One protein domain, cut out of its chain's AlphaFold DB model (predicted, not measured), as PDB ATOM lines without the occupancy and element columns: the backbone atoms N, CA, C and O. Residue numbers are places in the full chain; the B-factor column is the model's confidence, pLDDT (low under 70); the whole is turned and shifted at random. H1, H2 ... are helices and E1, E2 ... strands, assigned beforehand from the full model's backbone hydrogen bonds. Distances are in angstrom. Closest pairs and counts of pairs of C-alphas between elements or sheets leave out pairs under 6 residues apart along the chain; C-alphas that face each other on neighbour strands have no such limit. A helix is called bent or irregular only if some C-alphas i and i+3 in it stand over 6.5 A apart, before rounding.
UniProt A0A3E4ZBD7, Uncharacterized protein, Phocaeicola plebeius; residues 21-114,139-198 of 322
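This is residues 21 to 114 and 139 to 198 of the 322 residues of an uncharacterized protein of Phocaeicola plebeius (UniProt A0A3E4ZBD7). Three long helices, H2, H4 and H8, lie side by side in a bundle, H2 and H4 running the same way and H8 opposite to both; H3 packs on H2 and H8, and the small hairpin E1 E2 packs on H4 and H8. H1 lies toward one end of the long axis, H6 and H7 toward the other, and H5 is near H4. The printed part has 154 residues with eight named helices, H1 to H8, then strands E1 and E2, an antiparallel sheet; the class is mostly helix. It is compact, with a radius of gyration of the C-alphas of 16.6 A, and elongated, spanning 54 by 33 by 27 A.

H1, residues 21 to 27, and H2, residues 30 to 51, meet only through their link. H3, residues 59 to 66, forms a helical hairpin with H2, at a steep tilt of 41 degrees; their closest C-alphas, of Tyr 34 and Tyr 65, are 5.3 A apart. H4, residues 72 to 89, touches H2 at a shallow tilt of 9 degrees, closest at C-alphas 85 and 46, 5.4 A. H5, residues 104 to 112, is near H4. H6, residues 139 to 142, and H7, residues 144 to 158, meet only through their link. H8, residues 162 to 185, is close to H7 but not clearly touching, at 7.8 A between C-alphas 162 and 156. With residues 165 to 172 alone H8 touches H4, opposite ways at a shallow tilt of 21 degrees, closest at C-alphas 169 and 89, 6.0 A. With residues 174 to 179 alone it touches H3 at a steep tilt of 43 degrees, closest at C-alphas 175 and 59, 6.1 A. E1, residues 189 to 191, and E2, residues 195 to 197, form a hairpin; N 191 and O 195 are 2.9 A apart and N 197 and O 189 2.8 A, within hydrogen-bond range. The closest C-alphas of E2 and H4, 196 and 76, are 6.1 A apart; those of E1 and H8, 190 and 180, 6.2 A. Every O i to N i+4 pair is within hydrogen-bond range in H1, H2, H3, H4, H5 and H7, and 17 of 20 in H8; H6 is too short for one.

H1 begins at C-alpha 21, (-18.381, -4.146, 4.081). H2 is 31.8 A long, H4 25.5 A, H7 20.4 A and H8 35.6 A. H8 is irregular, but only just: C-alphas 163 and 166 are 6.9 A apart. E2 ends at C-alpha 197, (-22.380, -38.974, -8.088).

The C-alphas farthest apart, of Glu 22 and Ser 139, are 57.6 A apart. Residues 115 to 138 are not printed, and C-alphas 114 and 139 are 28.6 A apart across this cut. The link from H4 to H5 is long, with 14 residues. The mean pLDDT of the printed part is 70.7; 68 residues are under 70, among them 91 to 114 and 139 to 163.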
ATOM      1  N   ARG A  21     -18.260  -3.486   5.390       72.62
ATOM      2  CA  ARG A  21     -18.381  -4.146   4.081       72.62
ATOM      3  C   ARG A  21     -17.020  -4.470   3.485       72.62
ATOM      4  O   ARG A  21     -16.843  -5.585   3.012       72.62
ATOM      5  N   GLU A  22     -16.075  -3.537   3.528       73.31
ATOM      6  CA  GLU A  22     -14.713  -3.730   3.017       73.31
ATOM      7  C   GLU A  22     -13.935  -4.762   3.847       73.31
ATOM      8  O   GLU A  22     -13.279  -5.640   3.287       73.31
ATOM      9  N   GLU A  23     -14.085  -4.752   5.174       63.66
ATOM     10  CA  GLU A  23     -13.527  -5.790   6.043       63.66
ATOM     11  C   GLU A  23     -14.124  -7.173   5.770       63.66
ATOM     12  O   GLU A  23     -13.383  -8.155   5.695       63.66
ATOM     13  N   MET A  24     -15.441  -7.273   5.577       56.94
ATOM     14  CA  MET A  24     -16.086  -8.527   5.187       56.94
ATOM     15  C   MET A  24     -15.632  -9.000   3.806       56.94
ATOM     16  O   MET A  24     -15.424 -10.192   3.603       56.94
ATOM     17  N   GLN A  25     -15.436  -8.080   2.861       57.53
ATOM     18  CA  GLN A  25     -14.970  -8.392   1.511       57.53
ATOM     19  C   GLN A  25     -13.515  -8.893   1.490       57.53
ATOM     20  O   GLN A  25     -13.143  -9.628   0.576       57.53
ATOM     21  N   ASN A  26     -12.726  -8.530   2.510       56.62
ATOM     22  CA  ASN A  26     -11.338  -8.953   2.695       56.62
ATOM     23  C   ASN A  26     -11.176 -10.196   3.593       56.62
ATOM     24  O   ASN A  26     -10.166 -10.887   3.476       56.62
ATOM     25  N   LYS A  27     -12.142 -10.495   4.476       54.34
ATOM     26  CA  LYS A  27     -12.098 -11.649   5.401       54.34
ATOM     27  C   LYS A  27     -12.872 -12.876   4.911       54.34
ATOM     28  O   LYS A  27     -12.496 -13.987   5.265       54.34
ATOM     29  N   VAL A  28     -13.934 -12.694   4.125       55.75
ATOM     30  CA  VAL A  28     -14.780 -13.797   3.643       55.75
ATOM     31  C   VAL A  28     -14.273 -14.252   2.280       55.75
ATOM     32  O   VAL A  28     -14.148 -13.448   1.350       55.75
ATOM     33  N   CYS A  29     -13.988 -15.546   2.131       68.00
ATOM     34  CA  CYS A  29     -13.647 -16.089   0.823       68.00
ATOM     35  C   CYS A  29     -14.828 -15.816  -0.122       68.00
ATOM     36  O   CYS A  29     -15.972 -16.110   0.214       68.00
ATOM     37  N   ARG A  30     -14.597 -15.250  -1.318       76.75
ATOM     38  CA  ARG A  30     -15.693 -14.925  -2.263       76.75
ATOM     39  C   ARG A  30     -16.616 -16.121  -2.533       76.75
ATOM     40  O   ARG A  30     -17.793 -15.920  -2.806       76.75
ATOM     41  N   GLU A  31     -16.083 -17.337  -2.430       82.81
ATOM     42  CA  GLU A  31     -16.840 -18.581  -2.548       82.81
ATOM     43  C   GLU A  31     -17.827 -18.808  -1.388       82.81
ATOM     44  O   GLU A  31     -18.954 -19.221  -1.637       82.81
ATOM     45  N   GLU A  32     -17.480 -18.444  -0.151       83.56
ATOM     46  CA  GLU A  32     -18.378 -18.530   1.014       83.56
ATOM     47  C   GLU A  32     -19.592 -17.606   0.865       83.56
ATOM     48  O   GLU A  32     -20.710 -17.991   1.201       83.56
ATOM     49  N   LEU A  33     -19.412 -16.416   0.277       86.38
ATOM     50  CA  LEU A  33     -20.538 -15.530  -0.045       86.38
ATOM     51  C   LEU A  33     -21.499 -16.172  -1.052       86.38
ATOM     52  O   LEU A  33     -22.709 -15.959  -0.971       86.38
ATOM     53  N   TYR A  34     -20.976 -16.940  -2.011       90.56
ATOM     54  CA  TYR A  34     -21.804 -17.656  -2.981       90.56
ATOM     55  C   TYR A  34     -22.550 -18.816  -2.321       90.56
ATOM     56  O   TYR A  34     -23.744 -18.969  -2.574       90.56
ATOM     57  N   ILE A  35     -21.891 -19.568  -1.433       90.00
ATOM     58  CA  ILE A  35     -22.525 -20.621  -0.626       90.00
ATOM     59  C   ILE A  35     -23.674 -20.035   0.191       90.00
ATOM     60  O   ILE A  35     -24.796 -20.504   0.056       90.00
ATOM     61  N   PHE A  36     -23.433 -18.956   0.938       87.75
ATOM     62  CA  PHE A  36     -24.453 -18.322   1.775       87.75
ATOM     63  C   PHE A  36     -25.696 -17.898   0.976       87.75
ATOM     64  O   PHE A  36     -26.832 -18.095   1.405       87.75
ATOM     65  N   ARG A  37     -25.507 -17.351  -0.233       91.19
ATOM     66  CA  ARG A  37     -26.628 -17.000  -1.124       91.19
ATOM     67  C   ARG A  37     -27.402 -18.227  -1.600       91.19
ATOM     68  O   ARG A  37     -28.627 -18.184  -1.666       91.19
ATOM     69  N   LEU A  38     -26.703 -19.306  -1.937       93.12
ATOM     70  CA  LEU A  38     -27.321 -20.555  -2.382       93.12
ATOM     71  C   LEU A  38     -28.055 -21.268  -1.238       93.12
ATOM     72  O   LEU A  38     -29.134 -21.814  -1.461       93.12
ATOM     73  N   GLU A  39     -27.515 -21.225  -0.020       90.00
ATOM     74  CA  GLU A  39     -28.178 -21.710   1.193       90.00
ATOM     75  C   GLU A  39     -29.490 -20.968   1.444       90.00
ATOM     76  O   GLU A  39     -30.517 -21.604   1.667       90.00
ATOM     77  N   ASP A  40     -29.478 -19.635   1.365       85.69
ATOM     78  CA  ASP A  40     -30.670 -18.802   1.540       85.69
ATOM     79  C   ASP A  40     -31.763 -19.147   0.513       85.69
ATOM     80  O   ASP A  40     -32.939 -19.298   0.855       85.69
ATOM     81  N   TYR A  41     -31.375 -19.397  -0.742       92.56
ATOM     82  CA  TYR A  41     -32.293 -19.873  -1.778       92.56
ATOM     83  C   TYR A  41     -32.861 -21.264  -1.482       92.56
ATOM     84  O   TYR A  41     -34.070 -21.465  -1.619       92.56
ATOM     85  N   CYS A  42     -32.031 -22.216  -1.049       89.62
ATOM     86  CA  CYS A  42     -32.499 -23.552  -0.681       89.62
ATOM     87  C   CYS A  42     -33.434 -23.502   0.539       89.62
ATOM     88  O   CYS A  42     -34.474 -24.156   0.551       89.62
ATOM     89  N   ASN A  43     -33.114 -22.683   1.542       82.44
ATOM     90  CA  ASN A  43     -33.945 -22.492   2.729       82.44
ATOM     91  C   ASN A  43     -35.283 -21.826   2.394       82.44
ATOM     92  O   ASN A  43     -36.323 -22.262   2.887       82.44
ATOM     93  N   SER A  44     -35.270 -20.817   1.522       83.94
ATOM     94  CA  SER A  44     -36.481 -20.165   1.013       83.94
ATOM     95  C   SER A  44     -37.387 -21.154   0.284       83.94
ATOM     96  O   SER A  44     -38.589 -21.193   0.545       83.94
ATOM     97  N   LEU A  45     -36.805 -22.005  -0.568       86.44
ATOM     98  CA  LEU A  45     -37.524 -23.052  -1.289       86.44
ATOM     99  C   LEU A  45     -38.109 -24.095  -0.327       86.44
ATOM    100  O   LEU A  45     -39.296 -24.410  -0.402       86.44
ATOM    101  N   LYS A  46     -37.306 -24.579   0.628       82.12
ATOM    102  CA  LYS A  46     -37.733 -25.502   1.690       82.12
ATOM    103  C   LYS A  46     -38.906 -24.931   2.486       82.12
ATOM    104  O   LYS A  46     -39.911 -25.612   2.668       82.12
ATOM    105  N   TYR A  47     -38.806 -23.676   2.921       75.44
ATOM    106  CA  TYR A  47     -39.879 -22.994   3.642       75.44
ATOM    107  C   TYR A  47     -41.134 -22.843   2.776       75.44
ATOM    108  O   TYR A  47     -42.234 -23.114   3.254       75.44
ATOM    109  N   GLY A  48     -40.982 -22.456   1.507       77.12
ATOM    110  CA  GLY A  48     -42.097 -22.276   0.578       77.12
ATOM    111  C   GLY A  48     -42.868 -23.569   0.299       77.12
ATOM    112  O   GLY A  48     -44.102 -23.562   0.296       77.12
ATOM    113  N   ILE A  49     -42.158 -24.693   0.138       75.81
ATOM    114  CA  ILE A  49     -42.772 -26.015  -0.057       75.81
ATOM    115  C   ILE A  49     -43.641 -26.390   1.149       75.81
ATOM    116  O   ILE A  49     -44.722 -26.954   0.971       75.81
ATOM    117  N   ILE A  50     -43.195 -26.065   2.366       72.00
ATOM    118  CA  ILE A  50     -43.858 -26.549   3.577       72.00
ATOM    119  C   ILE A  50     -44.928 -25.578   4.110       72.00
ATOM    120  O   ILE A  50     -45.972 -26.025   4.581       72.00
ATOM    121  N   ASN A  51     -44.713 -24.262   4.014       66.94
ATOM    122  CA  ASN A  51     -45.546 -23.246   4.675       66.94
ATOM    123  C   ASN A  51     -46.505 -22.485   3.741       66.94
ATOM    124  O   ASN A  51     -46.970 -21.402   4.089       66.94
ATOM    125  N   ASN A  52     -46.833 -23.023   2.564       60.75
ATOM    126  CA  ASN A  52     -47.800 -22.434   1.621       60.75
ATOM    127  C   ASN A  52     -47.464 -21.051   1.027       60.75
ATOM    128  O   ASN A  52     -48.309 -20.462   0.351       60.75
ATOM    129  N   GLY A  53     -46.251 -20.532   1.213       63.97
ATOM    130  CA  GLY A  53     -45.800 -19.318   0.527       63.97
ATOM    131  C   GLY A  53     -45.132 -19.675  -0.794       63.97
ATOM    132  O   GLY A  53     -44.173 -20.434  -0.767       63.97
ATOM    133  N   LEU A  54     -45.591 -19.144  -1.935       65.56
ATOM    134  CA  LEU A  54     -44.891 -19.320  -3.215       65.56
ATOM    135  C   LEU A  54     -43.604 -18.482  -3.205       65.56
ATOM    136  O   LEU A  54     -43.619 -17.306  -3.559       65.56
ATOM    137  N   ASN A  55     -42.504 -19.086  -2.765       72.88
ATOM    138  CA  ASN A  55     -41.193 -18.448  -2.745       72.88
ATOM    139  C   ASN A  55     -40.234 -19.243  -3.631       72.88
ATOM    140  O   ASN A  55     -39.647 -20.240  -3.209       72.88
ATOM    141  N   LEU A  56     -40.142 -18.820  -4.891       82.50
ATOM    142  CA  LEU A  56     -39.279 -19.421  -5.899       82.50
ATOM    143  C   LEU A  56     -38.112 -18.467  -6.160       82.50
ATOM    144  O   LEU A  56     -38.319 -17.405  -6.756       82.50
ATOM    145  N   PRO A  57     -36.891 -18.808  -5.714       87.56
ATOM    146  CA  PRO A  57     -35.701 -18.072  -6.108       87.56
ATOM    147  C   PRO A  57     -35.587 -17.997  -7.634       87.56
ATOM    148  O   PRO A  57     -36.065 -18.864  -8.357       87.56
ATOM    149  N   SER A  58     -34.924 -16.968  -8.155       91.25
ATOM    150  CA  SER A  58     -34.678 -16.906  -9.597       91.25
ATOM    151  C   SER A  58     -33.678 -17.988 -10.025       91.25
ATOM    152  O   SER A  58     -32.559 -18.031  -9.505       91.25
ATOM    153  N   ILE A  59     -34.045 -18.804 -11.024       92.19
ATOM    154  CA  ILE A  59     -33.160 -19.826 -11.612       92.19
ATOM    155  C   ILE A  59     -31.871 -19.185 -12.129       92.19
ATOM    156  O   ILE A  59     -30.788 -19.730 -11.909       92.19
ATOM    157  N   SER A  60     -31.947 -18.013 -12.769       90.31
ATOM    158  CA  SER A  60     -30.764 -17.331 -13.303       90.31
ATOM    159  C   SER A  60     -29.816 -16.883 -12.192       90.31
ATOM    160  O   SER A  60     -28.603 -17.045 -12.316       90.31
ATOM    161  N   SER A  61     -30.357 -16.364 -11.086       91.38
ATOM    162  CA  SER A  61     -29.556 -15.951  -9.928       91.38
ATOM    163  C   SER A  61     -28.917 -17.154  -9.242       91.38
ATOM    164  O   SER A  61     -27.725 -17.126  -8.946       91.38
ATOM    165  N   PHE A  62     -29.678 -18.236  -9.047       94.75
ATOM    166  CA  PHE A  62     -29.153 -19.485  -8.494       94.75
ATOM    167  C   PHE A  62     -28.002 -20.017  -9.355       94.75
ATOM    168  O   PHE A  62     -26.906 -20.270  -8.862       94.75
ATOM    169  N   THR A  63     -28.234 -20.110 -10.664       92.69
ATOM    170  CA  THR A  63     -27.266 -20.574 -11.666       92.69
ATOM    171  C   THR A  63     -25.991 -19.740 -11.647       92.69
ATOM    172  O   THR A  63     -24.891 -20.293 -11.659       92.69
ATOM    173  N   PHE A  64     -26.121 -18.412 -11.563       92.69
ATOM    174  CA  PHE A  64     -24.979 -17.511 -11.469       92.69
ATOM    175  C   PHE A  64     -24.095 -17.859 -10.270       92.69
ATOM    176  O   PHE A  64     -22.912 -18.124 -10.469       92.69
ATOM    177  N   TYR A  65     -24.646 -17.910  -9.055       92.44
ATOM    178  CA  TYR A  65     -23.848 -18.196  -7.857       92.44
ATOM    179  C   TYR A  65     -23.301 -19.623  -7.851       92.44
ATOM    180  O   TYR A  65     -22.129 -19.821  -7.535       92.44
ATOM    181  N   PHE A  66     -24.102 -20.606  -8.270       92.94
ATOM    182  CA  PHE A  66     -23.682 -22.004  -8.325       92.94
ATOM    183  C   PHE A  66     -22.504 -22.205  -9.290       92.94
ATOM    184  O   PHE A  66     -21.543 -22.892  -8.958       92.94
ATOM    185  N   SER A  67     -22.509 -21.529 -10.446       90.56
ATOM    186  CA  SER A  67     -21.404 -21.583 -11.419       90.56
ATOM    187  C   SER A  67     -20.072 -21.019 -10.906       90.56
ATOM    188  O   SER A  67     -19.036 -21.219 -11.539       90.56
ATOM    189  N   LYS A  68     -20.081 -20.286  -9.784       89.88
ATOM    190  CA  LYS A  68     -18.877 -19.717  -9.166       89.88
ATOM    191  C   LYS A  68     -18.261 -20.617  -8.095       89.88
ATOM    192  O   LYS A  68     -17.170 -20.290  -7.626       89.88
ATOM    193  N   LEU A  69     -18.925 -21.712  -7.721       87.31
ATOM    194  CA  LEU A  69     -18.367 -22.708  -6.810       87.31
ATOM    195  C   LEU A  69     -17.242 -23.476  -7.507       87.31
ATOM    196  O   LEU A  69     -17.390 -23.906  -8.651       87.31
ATOM    197  N   LYS A  70     -16.116 -23.638  -6.813       80.50
ATOM    198  CA  LYS A  70     -14.920 -24.316  -7.330       80.50
ATOM    199  C   LYS A  70     -14.607 -25.579  -6.547       80.50
ATOM    200  O   LYS A  70     -14.184 -26.568  -7.139       80.50
ATOM    201  N   ALA A  71     -14.801 -25.562  -5.231       75.12
ATOM    202  CA  ALA A  71     -14.549 -26.738  -4.414       75.12
ATOM    203  C   ALA A  71     -15.680 -27.759  -4.592       75.12
ATOM    204  O   ALA A  71     -16.854 -27.454  -4.368       75.12
ATOM    205  N   SER A  72     -15.321 -29.001  -4.921       73.12
ATOM    206  CA  SER A  72     -16.279 -30.105  -5.062       73.12
ATOM    207  C   SER A  72     -17.122 -30.310  -3.801       73.12
ATOM    208  O   SER A  72     -18.323 -30.526  -3.909       73.12
ATOM    209  N   GLY A  73     -16.536 -30.138  -2.612       73.00
ATOM    210  CA  GLY A  73     -17.267 -30.200  -1.342       73.00
ATOM    211  C   GLY A  73     -18.377 -29.148  -1.216       73.00
ATOM    212  O   GLY A  73     -19.465 -29.468  -0.744       73.00
ATOM    213  N   ASN A  74     -18.149 -27.925  -1.702       82.38
ATOM    214  CA  ASN A  74     -19.156 -26.857  -1.684       82.38
ATOM    215  C   ASN A  74     -20.281 -27.138  -2.687       82.38
ATOM    216  O   ASN A  74     -21.455 -26.922  -2.390       82.38
ATOM    217  N   ILE A  75     -19.926 -27.660  -3.866       84.56
ATOM    218  CA  ILE A  75     -20.889 -28.102  -4.881       84.56
ATOM    219  C   ILE A  75     -21.769 -29.223  -4.311       84.56
ATOM    220  O   ILE A  75     -22.993 -29.120  -4.347       84.56
ATOM    221  N   GLU A  76     -21.161 -30.264  -3.733       79.19
ATOM    222  CA  GLU A  76     -21.866 -31.380  -3.083       79.19
ATOM    223  C   GLU A  76     -22.786 -30.902  -1.954       79.19
ATOM    224  O   GLU A  76     -23.918 -31.372  -1.838       79.19
ATOM    225  N   TYR A  77     -22.327 -29.949  -1.144       81.38
ATOM    226  CA  TYR A  77     -23.114 -29.375  -0.061       81.38
ATOM    227  C   TYR A  77     -24.402 -28.706  -0.569       81.38
ATOM    228  O   TYR A  77     -25.492 -29.040  -0.103       81.38
ATOM    229  N   ILE A  78     -24.307 -27.832  -1.578       89.62
ATOM    230  CA  ILE A  78     -25.491 -27.177  -2.155       89.62
ATOM    231  C   ILE A  78     -26.408 -28.185  -2.864       89.62
ATOM    232  O   ILE A  78     -27.631 -28.094  -2.747       89.62
ATOM    233  N   LEU A  79     -25.847 -29.180  -3.557       87.31
ATOM    234  CA  LEU A  79     -26.625 -30.265  -4.167       87.31
ATOM    235  C   LEU A  79     -27.420 -31.065  -3.122       87.31
ATOM    236  O   LEU A  79     -28.584 -31.385  -3.361       87.31
ATOM    237  N   ASN A  80     -26.851 -31.310  -1.939       79.06
ATOM    238  CA  ASN A  80     -27.565 -31.956  -0.835       79.06
ATOM    239  C   ASN A  80     -28.733 -31.105  -0.309       79.06
ATOM    240  O   ASN A  80     -29.812 -31.644  -0.068       79.06
ATOM    241  N   LEU A  81     -28.576 -29.783  -0.190       85.12
ATOM    242  CA  LEU A  81     -29.687 -28.899   0.195       85.12
ATOM    243  C   LEU A  81     -30.820 -28.908  -0.847       85.12
ATOM    244  O   LEU A  81     -32.004 -28.945  -0.500       85.12
ATOM    245  N   LEU A  82     -30.473 -28.937  -2.137       90.25
ATOM    246  CA  LEU A  82     -31.449 -29.090  -3.218       90.25
ATOM    247  C   LEU A  82     -32.121 -30.467  -3.203       90.25
ATOM    248  O   LEU A  82     -33.319 -30.563  -3.479       90.25
ATOM    249  N   ARG A  83     -31.390 -31.528  -2.834       84.50
ATOM    250  CA  ARG A  83     -31.958 -32.867  -2.637       84.50
ATOM    251  C   ARG A  83     -33.030 -32.859  -1.553       84.50
ATOM    252  O   ARG A  83     -34.085 -33.453  -1.763       84.50
ATOM    253  N   GLU A  84     -32.800 -32.181  -0.428       77.75
ATOM    254  CA  GLU A  84     -33.818 -32.042   0.622       77.75
ATOM    255  C   GLU A  84     -35.090 -31.377   0.083       77.75
ATOM    256  O   GLU A  84     -36.193 -31.885   0.288       77.75
ATOM    257  N   CYS A  85     -34.943 -30.283  -0.671       83.56
ATOM    258  CA  CYS A  85     -36.072 -29.609  -1.315       83.56
ATOM    259  C   CYS A  85     -36.802 -30.544  -2.293       83.56
ATOM    260  O   CYS A  85     -38.033 -30.586  -2.326       83.56
ATOM    261  N   TRP A  86     -36.051 -31.338  -3.058       86.44
ATOM    262  CA  TRP A  86     -36.610 -32.299  -4.002       86.44
ATOM    263  C   TRP A  86     -37.409 -33.408  -3.321       86.44
ATOM    264  O   TRP A  86     -38.498 -33.725  -3.798       86.44
ATOM    265  N   ILE A  87     -36.928 -33.950  -2.197       76.69
ATOM    266  CA  ILE A  87     -37.649 -34.958  -1.400       76.69
ATOM    267  C   ILE A  87     -38.958 -34.376  -0.855       76.69
ATOM    268  O   ILE A  87     -39.994 -35.031  -0.927       76.69
ATOM    269  N   LEU A  88     -38.942 -33.131  -0.370       76.88
ATOM    270  CA  LEU A  88     -40.148 -32.463   0.136       76.88
ATOM    271  C   LEU A  88     -41.202 -32.238  -0.959       76.88
ATOM    272  O   LEU A  88     -42.401 -32.324  -0.684       76.88
ATOM    273  N   ALA A  89     -40.763 -31.981  -2.194       79.75
ATOM    274  CA  ALA A  89     -41.635 -31.874  -3.363       79.75
ATOM    275  C   ALA A  89     -42.060 -33.248  -3.929       79.75
ATOM    276  O   ALA A  89     -43.121 -33.359  -4.549       79.75
ATOM    277  N   HIS A  90     -41.278 -34.308  -3.701       77.31
ATOM    278  CA  HIS A  90     -41.520 -35.682  -4.165       77.31
ATOM    279  C   HIS A  90     -41.557 -36.682  -2.998       77.31
ATOM    280  O   HIS A  90     -40.771 -37.631  -2.957       77.31
ATOM    281  N   PRO A  91     -42.489 -36.523  -2.046       67.06
ATOM    282  CA  PRO A  91     -42.592 -37.410  -0.884       67.06
ATOM    283  C   PRO A  91     -42.873 -38.863  -1.292       67.06
ATOM    284  O   PRO A  91     -42.477 -39.804  -0.616       67.06
ATOM    285  N   ASP A  92     -43.513 -39.062  -2.447       65.25
ATOM    286  CA  ASP A  92     -43.784 -40.366  -3.043       65.25
ATOM    287  C   ASP A  92     -42.534 -41.096  -3.554       65.25
ATOM    288  O   ASP A  92     -42.625 -42.286  -3.854       65.25
ATOM    289  N   LYS A  93     -41.408 -40.383  -3.648       65.56
ATOM    290  CA  LYS A  93     -40.089 -40.854  -4.086       65.56
ATOM    291  C   LYS A  93     -39.087 -40.934  -2.937       65.56
ATOM    292  O   LYS A  93     -37.910 -41.189  -3.170       65.56
ATOM    293  N   MET A  94     -39.540 -40.719  -1.704       57.81
ATOM    294  CA  MET A  94     -38.679 -40.652  -0.526       57.81
ATOM    295  C   MET A  94     -37.924 -41.967  -0.264       57.81
ATOM    296  O   MET A  94     -36.745 -41.927   0.079       57.81
ATOM    297  N   PHE A  95     -38.580 -43.108  -0.495       52.06
ATOM    298  CA  PHE A  95     -38.007 -44.451  -0.329       52.06
ATOM    299  C   PHE A  95     -37.586 -45.095  -1.651       52.06
ATOM    300  O   PHE A  95     -37.101 -46.227  -1.652       52.06
ATOM    301  N   GLU A  96     -37.759 -44.400  -2.784       52.28
ATOM    302  CA  GLU A  96     -37.166 -44.844  -4.043       52.28
ATOM    303  C   GLU A  96     -35.655 -44.642  -3.916       52.28
ATOM    304  O   GLU A  96     -35.113 -43.544  -4.050       52.28
ATOM    305  N   SER A  97     -34.999 -45.725  -3.508       44.12
ATOM    306  CA  SER A  97     -33.606 -45.760  -3.109       44.12
ATOM    307  C   SER A  97     -32.707 -45.315  -4.252       44.12
ATOM    308  O   SER A  97     -32.620 -45.992  -5.276       44.12
ATOM    309  N   THR A  98     -31.955 -44.245  -4.038       46.09
ATOM    310  CA  THR A  98     -30.736 -44.014  -4.818       46.09
ATOM    311  C   THR A  98     -29.480 -44.106  -3.970       46.09
ATOM    312  O   THR A  98     -28.496 -44.625  -4.468       46.09
ATOM    313  N   TYR A  99     -29.505 -43.764  -2.676       42.69
ATOM    314  CA  TYR A  99     -28.371 -43.989  -1.770       42.69
ATOM    315  C   TYR A  99     -28.853 -44.094  -0.307       42.69
ATOM    316  O   TYR A  99     -29.323 -43.112   0.265       42.69
ATOM    317  N   LYS A 100     -28.716 -45.274   0.325       43.84
ATOM    318  CA  LYS A 100     -28.886 -45.500   1.784       43.84
ATOM    319  C   LYS A 100     -27.684 -44.951   2.570       43.84
ATOM    320  O   LYS A 100     -27.010 -45.672   3.296       43.84
ATOM    321  N   TYR A 101     -27.326 -43.702   2.307       40.19
ATOM    322  CA  TYR A 101     -26.102 -43.090   2.830       40.19
ATOM    323  C   TYR A 101     -26.334 -42.206   4.043       40.19
ATOM    324  O   TYR A 101     -25.469 -42.106   4.905       40.19
ATOM    325  N   ASN A 102     -27.521 -41.621   4.121       41.69
ATOM    326  CA  ASN A 102     -28.038 -40.995   5.317       41.69
ATOM    327  C   ASN A 102     -29.280 -41.778   5.724       41.69
ATOM    328  O   ASN A 102     -30.063 -42.187   4.862       41.69
ATOM    329  N   ASP A 103     -29.446 -41.975   7.025       45.25
ATOM    330  CA  ASP A 103     -30.675 -42.506   7.591       45.25
ATOM    331  C   ASP A 103     -31.836 -41.600   7.145       45.25
ATOM    332  O   ASP A 103     -31.925 -40.423   7.507       45.25
ATOM    333  N   GLN A 104     -32.666 -42.135   6.246       46.28
ATOM    334  CA  GLN A 104     -33.767 -41.409   5.613       46.28
ATOM    335  C   GLN A 104     -34.793 -40.971   6.662       46.28
ATOM    336  O   GLN A 104     -35.433 -39.931   6.486       46.28
ATOM    337  N   ILE A 105     -34.890 -41.726   7.763       44.66
ATOM    338  CA  ILE A 105     -35.712 -41.396   8.920       44.66
ATOM    339  C   ILE A 105     -35.061 -40.246   9.685       44.66
ATOM    340  O   ILE A 105     -35.739 -39.252   9.883       44.66
ATOM    341  N   LYS A 106     -33.750 -40.248   9.963       49.47
ATOM    342  CA  LYS A 106     -33.092 -39.082  10.606       49.47
ATOM    343  C   LYS A 106     -33.175 -37.798   9.784       49.47
ATOM    344  O   LYS A 106     -33.300 -36.715  10.353       49.47
ATOM    345  N   ILE A 107     -33.104 -37.875   8.452       47.72
ATOM    346  CA  ILE A 107     -33.307 -36.696   7.587       47.72
ATOM    347  C   ILE A 107     -34.746 -36.190   7.705       47.72
ATOM    348  O   ILE A 107     -34.973 -34.976   7.767       47.72
ATOM    349  N   LEU A 108     -35.710 -37.112   7.727       46.84
ATOM    350  CA  LEU A 108     -37.123 -36.794   7.857       46.84
ATOM    351  C   LEU A 108     -37.440 -36.248   9.245       46.84
ATOM    352  O   LEU A 108     -37.987 -35.163   9.318       46.84
ATOM    353  N   GLU A 109     -37.046 -36.924  10.317       47.50
ATOM    354  CA  GLU A 109     -37.168 -36.480  11.705       47.50
ATOM    355  C   GLU A 109     -36.537 -35.102  11.876       47.50
ATOM    356  O   GLU A 109     -37.223 -34.172  12.271       47.50
ATOM    357  N   LYS A 110     -35.292 -34.883  11.439       48.53
ATOM    358  CA  LYS A 110     -34.657 -33.554  11.508       48.53
ATOM    359  C   LYS A 110     -35.416 -32.483  10.713       48.53
ATOM    360  O   LYS A 110     -35.422 -31.312  11.096       48.53
ATOM    361  N   SER A 111     -36.052 -32.860   9.605       42.47
ATOM    362  CA  SER A 111     -36.854 -31.946   8.783       42.47
ATOM    363  C   SER A 111     -38.269 -31.726   9.333       42.47
ATOM    364  O   SER A 111     -38.817 -30.641   9.151       42.47
ATOM    365  N   LEU A 112     -38.837 -32.718  10.024       42.41
ATOM    366  CA  LEU A 112     -40.172 -32.726  10.621       42.41
ATOM    367  C   LEU A 112     -40.189 -32.192  12.058       42.41
ATOM    368  O   LEU A 112     -41.206 -31.641  12.463       42.41
ATOM    369  N   CYS A 113     -39.074 -32.237  12.793       47.44
ATOM    370  CA  CYS A 113     -38.938 -31.665  14.137       47.44
ATOM    371  C   CYS A 113     -39.166 -30.143  14.157       47.44
ATOM    372  O   CYS A 113     -39.460 -29.569  15.198       47.44
ATOM    373  N   LYS A 114     -39.082 -29.461  13.002       42.28
ATOM    374  CA  LYS A 114     -39.488 -28.048  12.859       42.28
ATOM    375  C   LYS A 114     -41.009 -27.837  12.805       42.28
ATOM    376  O   LYS A 114     -41.460 -26.697  12.871       42.28
ATOM    377  N   SER A 139     -36.851 -56.419   7.446       41.12
ATOM    378  CA  SER A 139     -38.289 -56.138   7.562       41.12
ATOM    379  C   SER A 139     -38.685 -54.808   6.908       41.12
ATOM    380  O   SER A 139     -39.705 -54.722   6.223       41.12
ATOM    381  N   GLU A 140     -37.854 -53.776   7.051       43.44
ATOM    382  CA  GLU A 140     -38.128 -52.434   6.518       43.44
ATOM    383  C   GLU A 140     -37.847 -52.310   5.010       43.44
ATOM    384  O   GLU A 140     -38.579 -51.622   4.292       43.44
ATOM    385  N   GLU A 141     -36.848 -53.028   4.481       41.09
ATOM    386  CA  GLU A 141     -36.619 -53.109   3.031       41.09
ATOM    387  C   GLU A 141     -37.723 -53.887   2.304       41.09
ATOM    388  O   GLU A 141     -38.145 -53.482   1.217       41.09
ATOM    389  N   LEU A 142     -38.241 -54.957   2.916       39.38
ATOM    390  CA  LEU A 142     -39.404 -55.694   2.410       39.38
ATOM    391  C   LEU A 142     -40.679 -54.831   2.415       39.38
ATOM    392  O   LEU A 142     -41.527 -54.973   1.532       39.38
ATOM    393  N   ASN A 143     -40.770 -53.875   3.341       45.56
ATOM    394  CA  ASN A 143     -41.895 -52.955   3.474       45.56
ATOM    395  C   ASN A 143     -41.717 -51.631   2.721       45.56
ATOM    396  O   ASN A 143     -42.590 -50.777   2.826       45.56
ATOM    397  N   ALA A 144     -40.678 -51.431   1.900       49.16
ATOM    398  CA  ALA A 144     -40.456 -50.161   1.192       49.16
ATOM    399  C   ALA A 144     -41.684 -49.677   0.387       49.16
ATOM    400  O   ALA A 144     -41.987 -48.483   0.357       49.16
ATOM    401  N   SER A 145     -42.445 -50.595  -0.220       47.69
ATOM    402  CA  SER A 145     -43.701 -50.280  -0.924       47.69
ATOM    403  C   SER A 145     -44.837 -49.867   0.029       47.69
ATOM    404  O   SER A 145     -45.608 -48.950  -0.275       47.69
ATOM    405  N   ILE A 146     -44.905 -50.491   1.208       52.62
ATOM    406  CA  ILE A 146     -45.855 -50.196   2.284       52.62
ATOM    407  C   ILE A 146     -45.491 -48.864   2.950       52.62
ATOM    408  O   ILE A 146     -46.356 -48.006   3.070       52.62
ATOM    409  N   ASN A 147     -44.217 -48.613   3.246       48.41
ATOM    410  CA  ASN A 147     -43.693 -47.353   3.775       48.41
ATOM    411  C   ASN A 147     -43.877 -46.194   2.794       48.41
ATOM    412  O   ASN A 147     -44.318 -45.115   3.186       48.41
ATOM    413  N   THR A 148     -43.660 -46.430   1.498       53.91
ATOM    414  CA  THR A 148     -44.003 -45.461   0.444       53.91
ATOM    415  C   THR A 148     -45.498 -45.154   0.451       53.91
ATOM    416  O   THR A 148     -45.896 -43.999   0.307       53.91
ATOM    417  N   SER A 149     -46.342 -46.165   0.654       52.19
ATOM    418  CA  SER A 149     -47.796 -45.996   0.717       52.19
ATOM    419  C   SER A 149     -48.239 -45.263   1.990       52.19
ATOM    420  O   SER A 149     -49.039 -44.335   1.903       52.19
ATOM    421  N   ILE A 150     -47.680 -45.600   3.153       53.97
ATOM    422  CA  ILE A 150     -47.948 -44.949   4.442       53.97
ATOM    423  C   ILE A 150     -47.476 -43.496   4.412       53.97
ATOM    424  O   ILE A 150     -48.245 -42.610   4.775       53.97
ATOM    425  N   ALA A 151     -46.276 -43.216   3.904       54.00
ATOM    426  CA  ALA A 151     -45.780 -41.853   3.757       54.00
ATOM    427  C   ALA A 151     -46.595 -41.052   2.743       54.00
ATOM    428  O   ALA A 151     -46.924 -39.900   3.015       54.00
ATOM    429  N   ARG A 152     -47.014 -41.654   1.618       55.66
ATOM    430  CA  ARG A 152     -47.980 -41.024   0.702       55.66
ATOM    431  C   ARG A 152     -49.276 -40.687   1.427       55.66
ATOM    432  O   ARG A 152     -49.752 -39.569   1.281       55.66
ATOM    433  N   ILE A 153     -49.834 -41.600   2.224       54.19
ATOM    434  CA  ILE A 153     -51.079 -41.381   2.973       54.19
ATOM    435  C   ILE A 153     -50.897 -40.283   4.027       54.19
ATOM    436  O   ILE A 153     -51.696 -39.346   4.065       54.19
ATOM    437  N   TYR A 154     -49.843 -40.350   4.837       52.00
ATOM    438  CA  TYR A 154     -49.537 -39.374   5.880       52.00
ATOM    439  C   TYR A 154     -49.289 -37.988   5.282       52.00
ATOM    440  O   TYR A 154     -49.957 -37.021   5.643       52.00
ATOM    441  N   TYR A 155     -48.439 -37.900   4.258       55.09
ATOM    442  CA  TYR A 155     -48.206 -36.665   3.517       55.09
ATOM    443  C   TYR A 155     -49.490 -36.143   2.878       55.09
ATOM    444  O   TYR A 155     -49.770 -34.951   2.917       55.09
ATOM    445  N   SER A 156     -50.328 -37.019   2.325       57.19
ATOM    446  CA  SER A 156     -51.591 -36.613   1.714       57.19
ATOM    447  C   SER A 156     -52.590 -36.015   2.714       57.19
ATOM    448  O   SER A 156     -53.449 -35.236   2.288       57.19
ATOM    449  N   LYS A 157     -52.473 -36.376   4.002       54.00
ATOM    450  CA  LYS A 157     -53.283 -35.873   5.121       54.00
ATOM    451  C   LYS A 157     -52.705 -34.593   5.735       54.00
ATOM    452  O   LYS A 157     -53.473 -33.716   6.112       54.00
ATOM    453  N   VAL A 158     -51.379 -34.475   5.813       51.19
ATOM    454  CA  VAL A 158     -50.685 -33.346   6.468       51.19
ATOM    455  C   VAL A 158     -50.366 -32.207   5.491       51.19
ATOM    456  O   VAL A 158     -50.417 -31.034   5.863       51.19
ATOM    457  N   CYS A 159     -50.083 -32.511   4.222       54.34
ATOM    458  CA  CYS A 159     -49.731 -31.510   3.219       54.34
ATOM    459  C   CYS A 159     -50.976 -30.757   2.737       54.34
ATOM    460  O   CYS A 159     -51.699 -31.185   1.830       54.34
ATOM    461  N   LYS A 160     -51.188 -29.575   3.318       53.81
ATOM    462  CA  LYS A 160     -52.255 -28.632   2.953       53.81
ATOM    463  C   LYS A 160     -52.093 -28.046   1.538       53.81
ATOM    464  O   LYS A 160     -52.986 -27.340   1.078       53.81
ATOM    465  N   ASN A 161     -50.995 -28.357   0.832       58.28
ATOM    466  CA  ASN A 161     -50.563 -27.646  -0.375       58.28
ATOM    467  C   ASN A 161     -50.423 -28.466  -1.661       58.28
ATOM    468  O   ASN A 161     -49.718 -28.061  -2.588       58.28
ATOM    469  N   LYS A 162     -51.129 -29.597  -1.775       62.16
ATOM    470  CA  LYS A 162     -51.107 -30.446  -2.986       62.16
ATOM    471  C   LYS A 162     -51.271 -29.667  -4.300       62.16
ATOM    472  O   LYS A 162     -50.679 -30.047  -5.304       62.16
ATOM    473  N   LYS A 163     -52.048 -28.574  -4.286       65.69
ATOM    474  CA  LYS A 163     -52.296 -27.718  -5.455       65.69
ATOM    475  C   LYS A 163     -51.101 -26.865  -5.884       65.69
ATOM    476  O   LYS A 163     -51.101 -26.454  -7.025       65.69
ATOM    477  N   GLN A 164     -50.121 -26.576  -5.032       70.31
ATOM    478  CA  GLN A 164     -48.922 -25.808  -5.415       70.31
ATOM    479  C   GLN A 164     -47.684 -26.698  -5.575       70.31
ATOM    480  O   GLN A 164     -46.689 -26.267  -6.146       70.31
ATOM    481  N   LEU A 165     -47.745 -27.954  -5.118       76.69
ATOM    482  CA  LEU A 165     -46.621 -28.887  -5.201       76.69
ATOM    483  C   LEU A 165     -46.118 -29.089  -6.634       76.69
ATOM    484  O   LEU A 165     -44.917 -29.226  -6.839       76.69
ATOM    485  N   TYR A 166     -47.023 -29.093  -7.619       82.19
ATOM    486  CA  TYR A 166     -46.644 -29.247  -9.023       82.19
ATOM    487  C   TYR A 166     -45.722 -28.109  -9.496       82.19
ATOM    488  O   TYR A 166     -44.746 -28.391 -10.177       82.19
ATOM    489  N   LEU A 167     -45.951 -26.868  -9.040       84.56
ATOM    490  CA  LEU A 167     -45.116 -25.708  -9.379       84.56
ATOM    491  C   LEU A 167     -43.693 -25.872  -8.838       84.56
ATOM    492  O   LEU A 167     -42.721 -25.585  -9.529       84.56
ATOM    493  N   TYR A 168     -43.557 -26.385  -7.612       86.06
ATOM    494  CA  TYR A 168     -42.246 -26.684  -7.036       86.06
ATOM    495  C   TYR A 168     -41.529 -27.816  -7.771       86.06
ATOM    496  O   TYR A 168     -40.313 -27.758  -7.934       86.06
ATOM    497  N   ARG A 169     -42.265 -28.839  -8.226       88.19
ATOM    498  CA  ARG A 169     -41.702 -29.939  -9.023       88.19
ATOM    499  C   ARG A 169     -41.184 -29.436 -10.369       88.19
ATOM    500  O   ARG A 169     -40.045 -29.734 -10.705       88.19
ATOM    501  N   GLU A 170     -41.977 -28.634 -11.079       89.75
ATOM    502  CA  GLU A 170     -41.574 -28.013 -12.347       89.75
ATOM    503  C   GLU A 170     -40.343 -27.121 -12.167       89.75
ATOM    504  O   GLU A 170     -39.355 -27.285 -12.881       89.75
ATOM    505  N   TYR A 171     -40.354 -26.251 -11.152       92.00
ATOM    506  CA  TYR A 171     -39.214 -25.394 -10.827       92.00
ATOM    507  C   TYR A 171     -37.937 -26.203 -10.543       92.00
ATOM    508  O   TYR A 171     -36.867 -25.900 -11.071       92.00
ATOM    509  N   LEU A 172     -38.033 -27.251  -9.717       91.94
ATOM    510  CA  LEU A 172     -36.897 -28.116  -9.394       91.94
ATOM    511  C   LEU A 172     -36.398 -28.897 -10.617       91.94
ATOM    512  O   LEU A 172     -35.193 -29.096 -10.746       91.94
ATOM    513  N   ASP A 173     -37.280 -29.316 -11.525       91.38
ATOM    514  CA  ASP A 173     -36.886 -29.983 -12.768       91.38
ATOM    515  C   ASP A 173     -36.149 -29.024 -13.723       91.38
ATOM    516  O   ASP A 173     -35.152 -29.413 -14.338       91.38
ATOM    517  N   GLU A 174     -36.577 -27.761 -13.832       92.81
ATOM    518  CA  GLU A 174     -35.853 -26.738 -14.603       92.81
ATOM    519  C   GLU A 174     -34.495 -26.391 -13.985       92.81
ATOM    520  O   GLU A 174     -33.472 -26.331 -14.682       92.81
ATOM    521  N   LEU A 175     -34.459 -26.220 -12.663       94.00
ATOM    522  CA  LEU A 175     -33.223 -25.967 -11.936       94.00
ATOM    523  C   LEU A 175     -32.243 -27.141 -12.081       94.00
ATOM    524  O   LEU A 175     -31.056 -26.920 -12.318       94.00
ATOM    525  N   TYR A 176     -32.734 -28.385 -12.021       91.81
ATOM    526  CA  TYR A 176     -31.927 -29.588 -12.237       91.81
ATOM    527  C   TYR A 176     -31.283 -29.610 -13.624       91.81
ATOM    528  O   TYR A 176     -30.078 -29.835 -13.717       91.81
ATOM    529  N   LYS A 177     -32.039 -29.325 -14.696       90.69
ATOM    530  CA  LYS A 177     -31.489 -29.264 -16.065       90.69
ATOM    531  C   LYS A 177     -30.337 -28.262 -16.160       90.69
ATOM    532  O   LYS A 177     -29.297 -28.568 -16.741       90.69
ATOM    533  N   THR A 178     -30.512 -27.092 -15.550       90.75
ATOM    534  CA  THR A 178     -29.522 -26.010 -15.595       90.75
ATOM    535  C   THR A 178     -28.264 -26.361 -14.801       90.75
ATOM    536  O   THR A 178     -27.149 -26.245 -15.308       90.75
ATOM    537  N   ILE A 179     -28.431 -26.866 -13.577       90.56
ATOM    538  CA  ILE A 179     -27.320 -27.275 -12.709       90.56
ATOM    539  C   ILE A 179     -26.568 -28.479 -13.285       90.56
ATOM    540  O   ILE A 179     -25.341 -28.509 -13.236       90.56
ATOM    541  N   CYS A 180     -27.274 -29.442 -13.885       85.75
ATOM    542  CA  CYS A 180     -26.655 -30.587 -14.551       85.75
ATOM    543  C   CYS A 180     -25.684 -30.129 -15.655       85.75
ATOM    544  O   CYS A 180     -24.563 -30.629 -15.728       85.75
ATOM    545  N   GLY A 181     -26.059 -29.112 -16.443       82.56
ATOM    546  CA  GLY A 181     -25.169 -28.505 -17.435       82.56
ATOM    547  C   GLY A 181     -23.891 -27.910 -16.832       82.56
ATOM    548  O   GLY A 181     -22.804 -28.118 -17.364       82.56
ATOM    549  N   ILE A 182     -23.996 -27.221 -15.691       84.06
ATOM    550  CA  ILE A 182     -22.840 -26.638 -14.987       84.06
ATOM    551  C   ILE A 182     -21.929 -27.735 -14.429       84.06
ATOM    552  O   ILE A 182     -20.710 -27.673 -14.574       84.06
ATOM    553  N   CYS A 183     -22.508 -28.751 -13.796       78.81
ATOM    554  CA  CYS A 183     -21.748 -29.815 -13.155       78.81
ATOM    555  C   CYS A 183     -21.065 -30.753 -14.151       78.81
ATOM    556  O   CYS A 183     -19.926 -31.137 -13.897       78.81
ATOM    557  N   ASN A 184     -21.669 -31.016 -15.313       67.94
ATOM    558  CA  ASN A 184     -21.002 -31.744 -16.395       67.94
ATOM    559  C   ASN A 184     -19.706 -31.044 -16.844       67.94
ATOM    560  O   ASN A 184     -18.710 -31.718 -17.098       67.94
ATOM    561  N   ASN A 185     -19.684 -29.706 -16.870       63.72
ATOM    562  CA  ASN A 185     -18.475 -28.937 -17.189       63.72
ATOM    563  C   ASN A 185     -17.415 -28.999 -16.076       63.72
ATOM    564  O   ASN A 185     -16.227 -28.867 -16.357       63.72
ATOM    565  N   ASN A 186     -17.839 -29.224 -14.830       60.59
ATOM    566  CA  ASN A 186     -16.973 -29.360 -13.655       60.59
ATOM    567  C   ASN A 186     -16.679 -30.826 -13.289       60.59
ATOM    568  O   ASN A 186     -16.224 -31.102 -12.183       60.59
ATOM    569  N   GLU A 187     -16.960 -31.771 -14.193       62.75
ATOM    570  CA  GLU A 187     -16.742 -33.215 -14.012       62.75
ATOM    571  C   GLU A 187     -17.513 -33.858 -12.841       62.75
ATOM    572  O   GLU A 187     -17.227 -34.989 -12.445       62.75
ATOM    573  N   VAL A 188     -18.525 -33.169 -12.312       67.44
ATOM    574  CA  VAL A 188     -19.440 -33.691 -11.294       67.44
ATOM    575  C   VAL A 188     -20.660 -34.253 -12.011       67.44
ATOM    576  O   VAL A 188     -21.418 -33.524 -12.645       67.44
ATOM    577  N   LEU A 189     -20.882 -35.560 -11.910       67.69
ATOM    578  CA  LEU A 189     -22.109 -36.168 -12.416       67.69
ATOM    579  C   LEU A 189     -23.223 -35.997 -11.382       67.69
ATOM    580  O   LEU A 189     -22.989 -36.175 -10.189       67.69
ATOM    581  N   ILE A 190     -24.438 -35.675 -11.827       73.44
ATOM    582  CA  ILE A 190     -25.597 -35.528 -10.937       73.44
ATOM    583  C   ILE A 190     -26.766 -36.370 -11.452       73.44
ATOM    584  O   ILE A 190     -27.240 -36.162 -12.569       73.44
ATOM    585  N   GLU A 191     -27.276 -37.284 -10.630       71.69
ATOM    586  CA  GLU A 191     -28.517 -38.017 -10.912       71.69
ATOM    587  C   GLU A 191     -29.768 -37.184 -10.609       71.69
ATOM    588  O   GLU A 191     -29.721 -36.141  -9.947       71.69
ATOM    589  N   LYS A 192     -30.922 -37.667 -11.086       72.69
ATOM    590  CA  LYS A 192     -32.215 -37.016 -10.868       72.69
ATOM    591  C   LYS A 192     -32.455 -36.747  -9.376       72.69
ATOM    592  O   LYS A 192     -32.259 -37.605  -8.516       72.69
ATOM    593  N   GLY A 193     -32.918 -35.531  -9.089       77.50
ATOM    594  CA  GLY A 193     -33.133 -35.055  -7.728       77.50
ATOM    595  C   GLY A 193     -31.853 -34.594  -7.033       77.50
ATOM    596  O   GLY A 193     -31.770 -34.740  -5.822       77.50
ATOM    597  N   PHE A 194     -30.891 -34.040  -7.780       81.44
ATOM    598  CA  PHE A 194     -29.695 -33.351  -7.265       81.44
ATOM    599  C   PHE A 194     -28.696 -34.234  -6.509       81.44
ATOM    600  O   PHE A 194     -27.958 -33.758  -5.655       81.44
ATOM    601  N   ILE A 195     -28.638 -35.526  -6.824       72.75
ATOM    602  CA  ILE A 195     -27.694 -36.434  -6.168       72.75
ATOM    603  C   ILE A 195     -26.340 -36.333  -6.861       72.75
ATOM    604  O   ILE A 195     -26.198 -36.774  -8.000       72.75
ATOM    605  N   ALA A 196     -25.340 -35.797  -6.165       71.19
ATOM    606  CA  ALA A 196     -23.965 -35.799  -6.645       71.19
ATOM    607  C   ALA A 196     -23.414 -37.236  -6.699       71.19
ATOM    608  O   ALA A 196     -23.247 -37.893  -5.670       71.19
ATOM    609  N   MET A 197     -23.094 -37.719  -7.897       66.81
ATOM    610  CA  MET A 197     -22.380 -38.974  -8.088       66.81
ATOM    611  C   MET A 197     -20.888 -38.751  -7.899       66.81
ATOM    612  O   MET A 197     -20.176 -38.271  -8.780       66.81
ATOM    613  N   CYS A 198     -20.414 -39.151  -6.730       67.56
ATOM    614  CA  CYS A 198     -19.000 -39.205  -6.413       67.56
ATOM    615  C   CYS A 198     -18.394 -40.455  -7.057       67.56
ATOM    616  O   CYS A 198     -18.588 -41.559  -6.547       67.56
TER     617      CYS A 198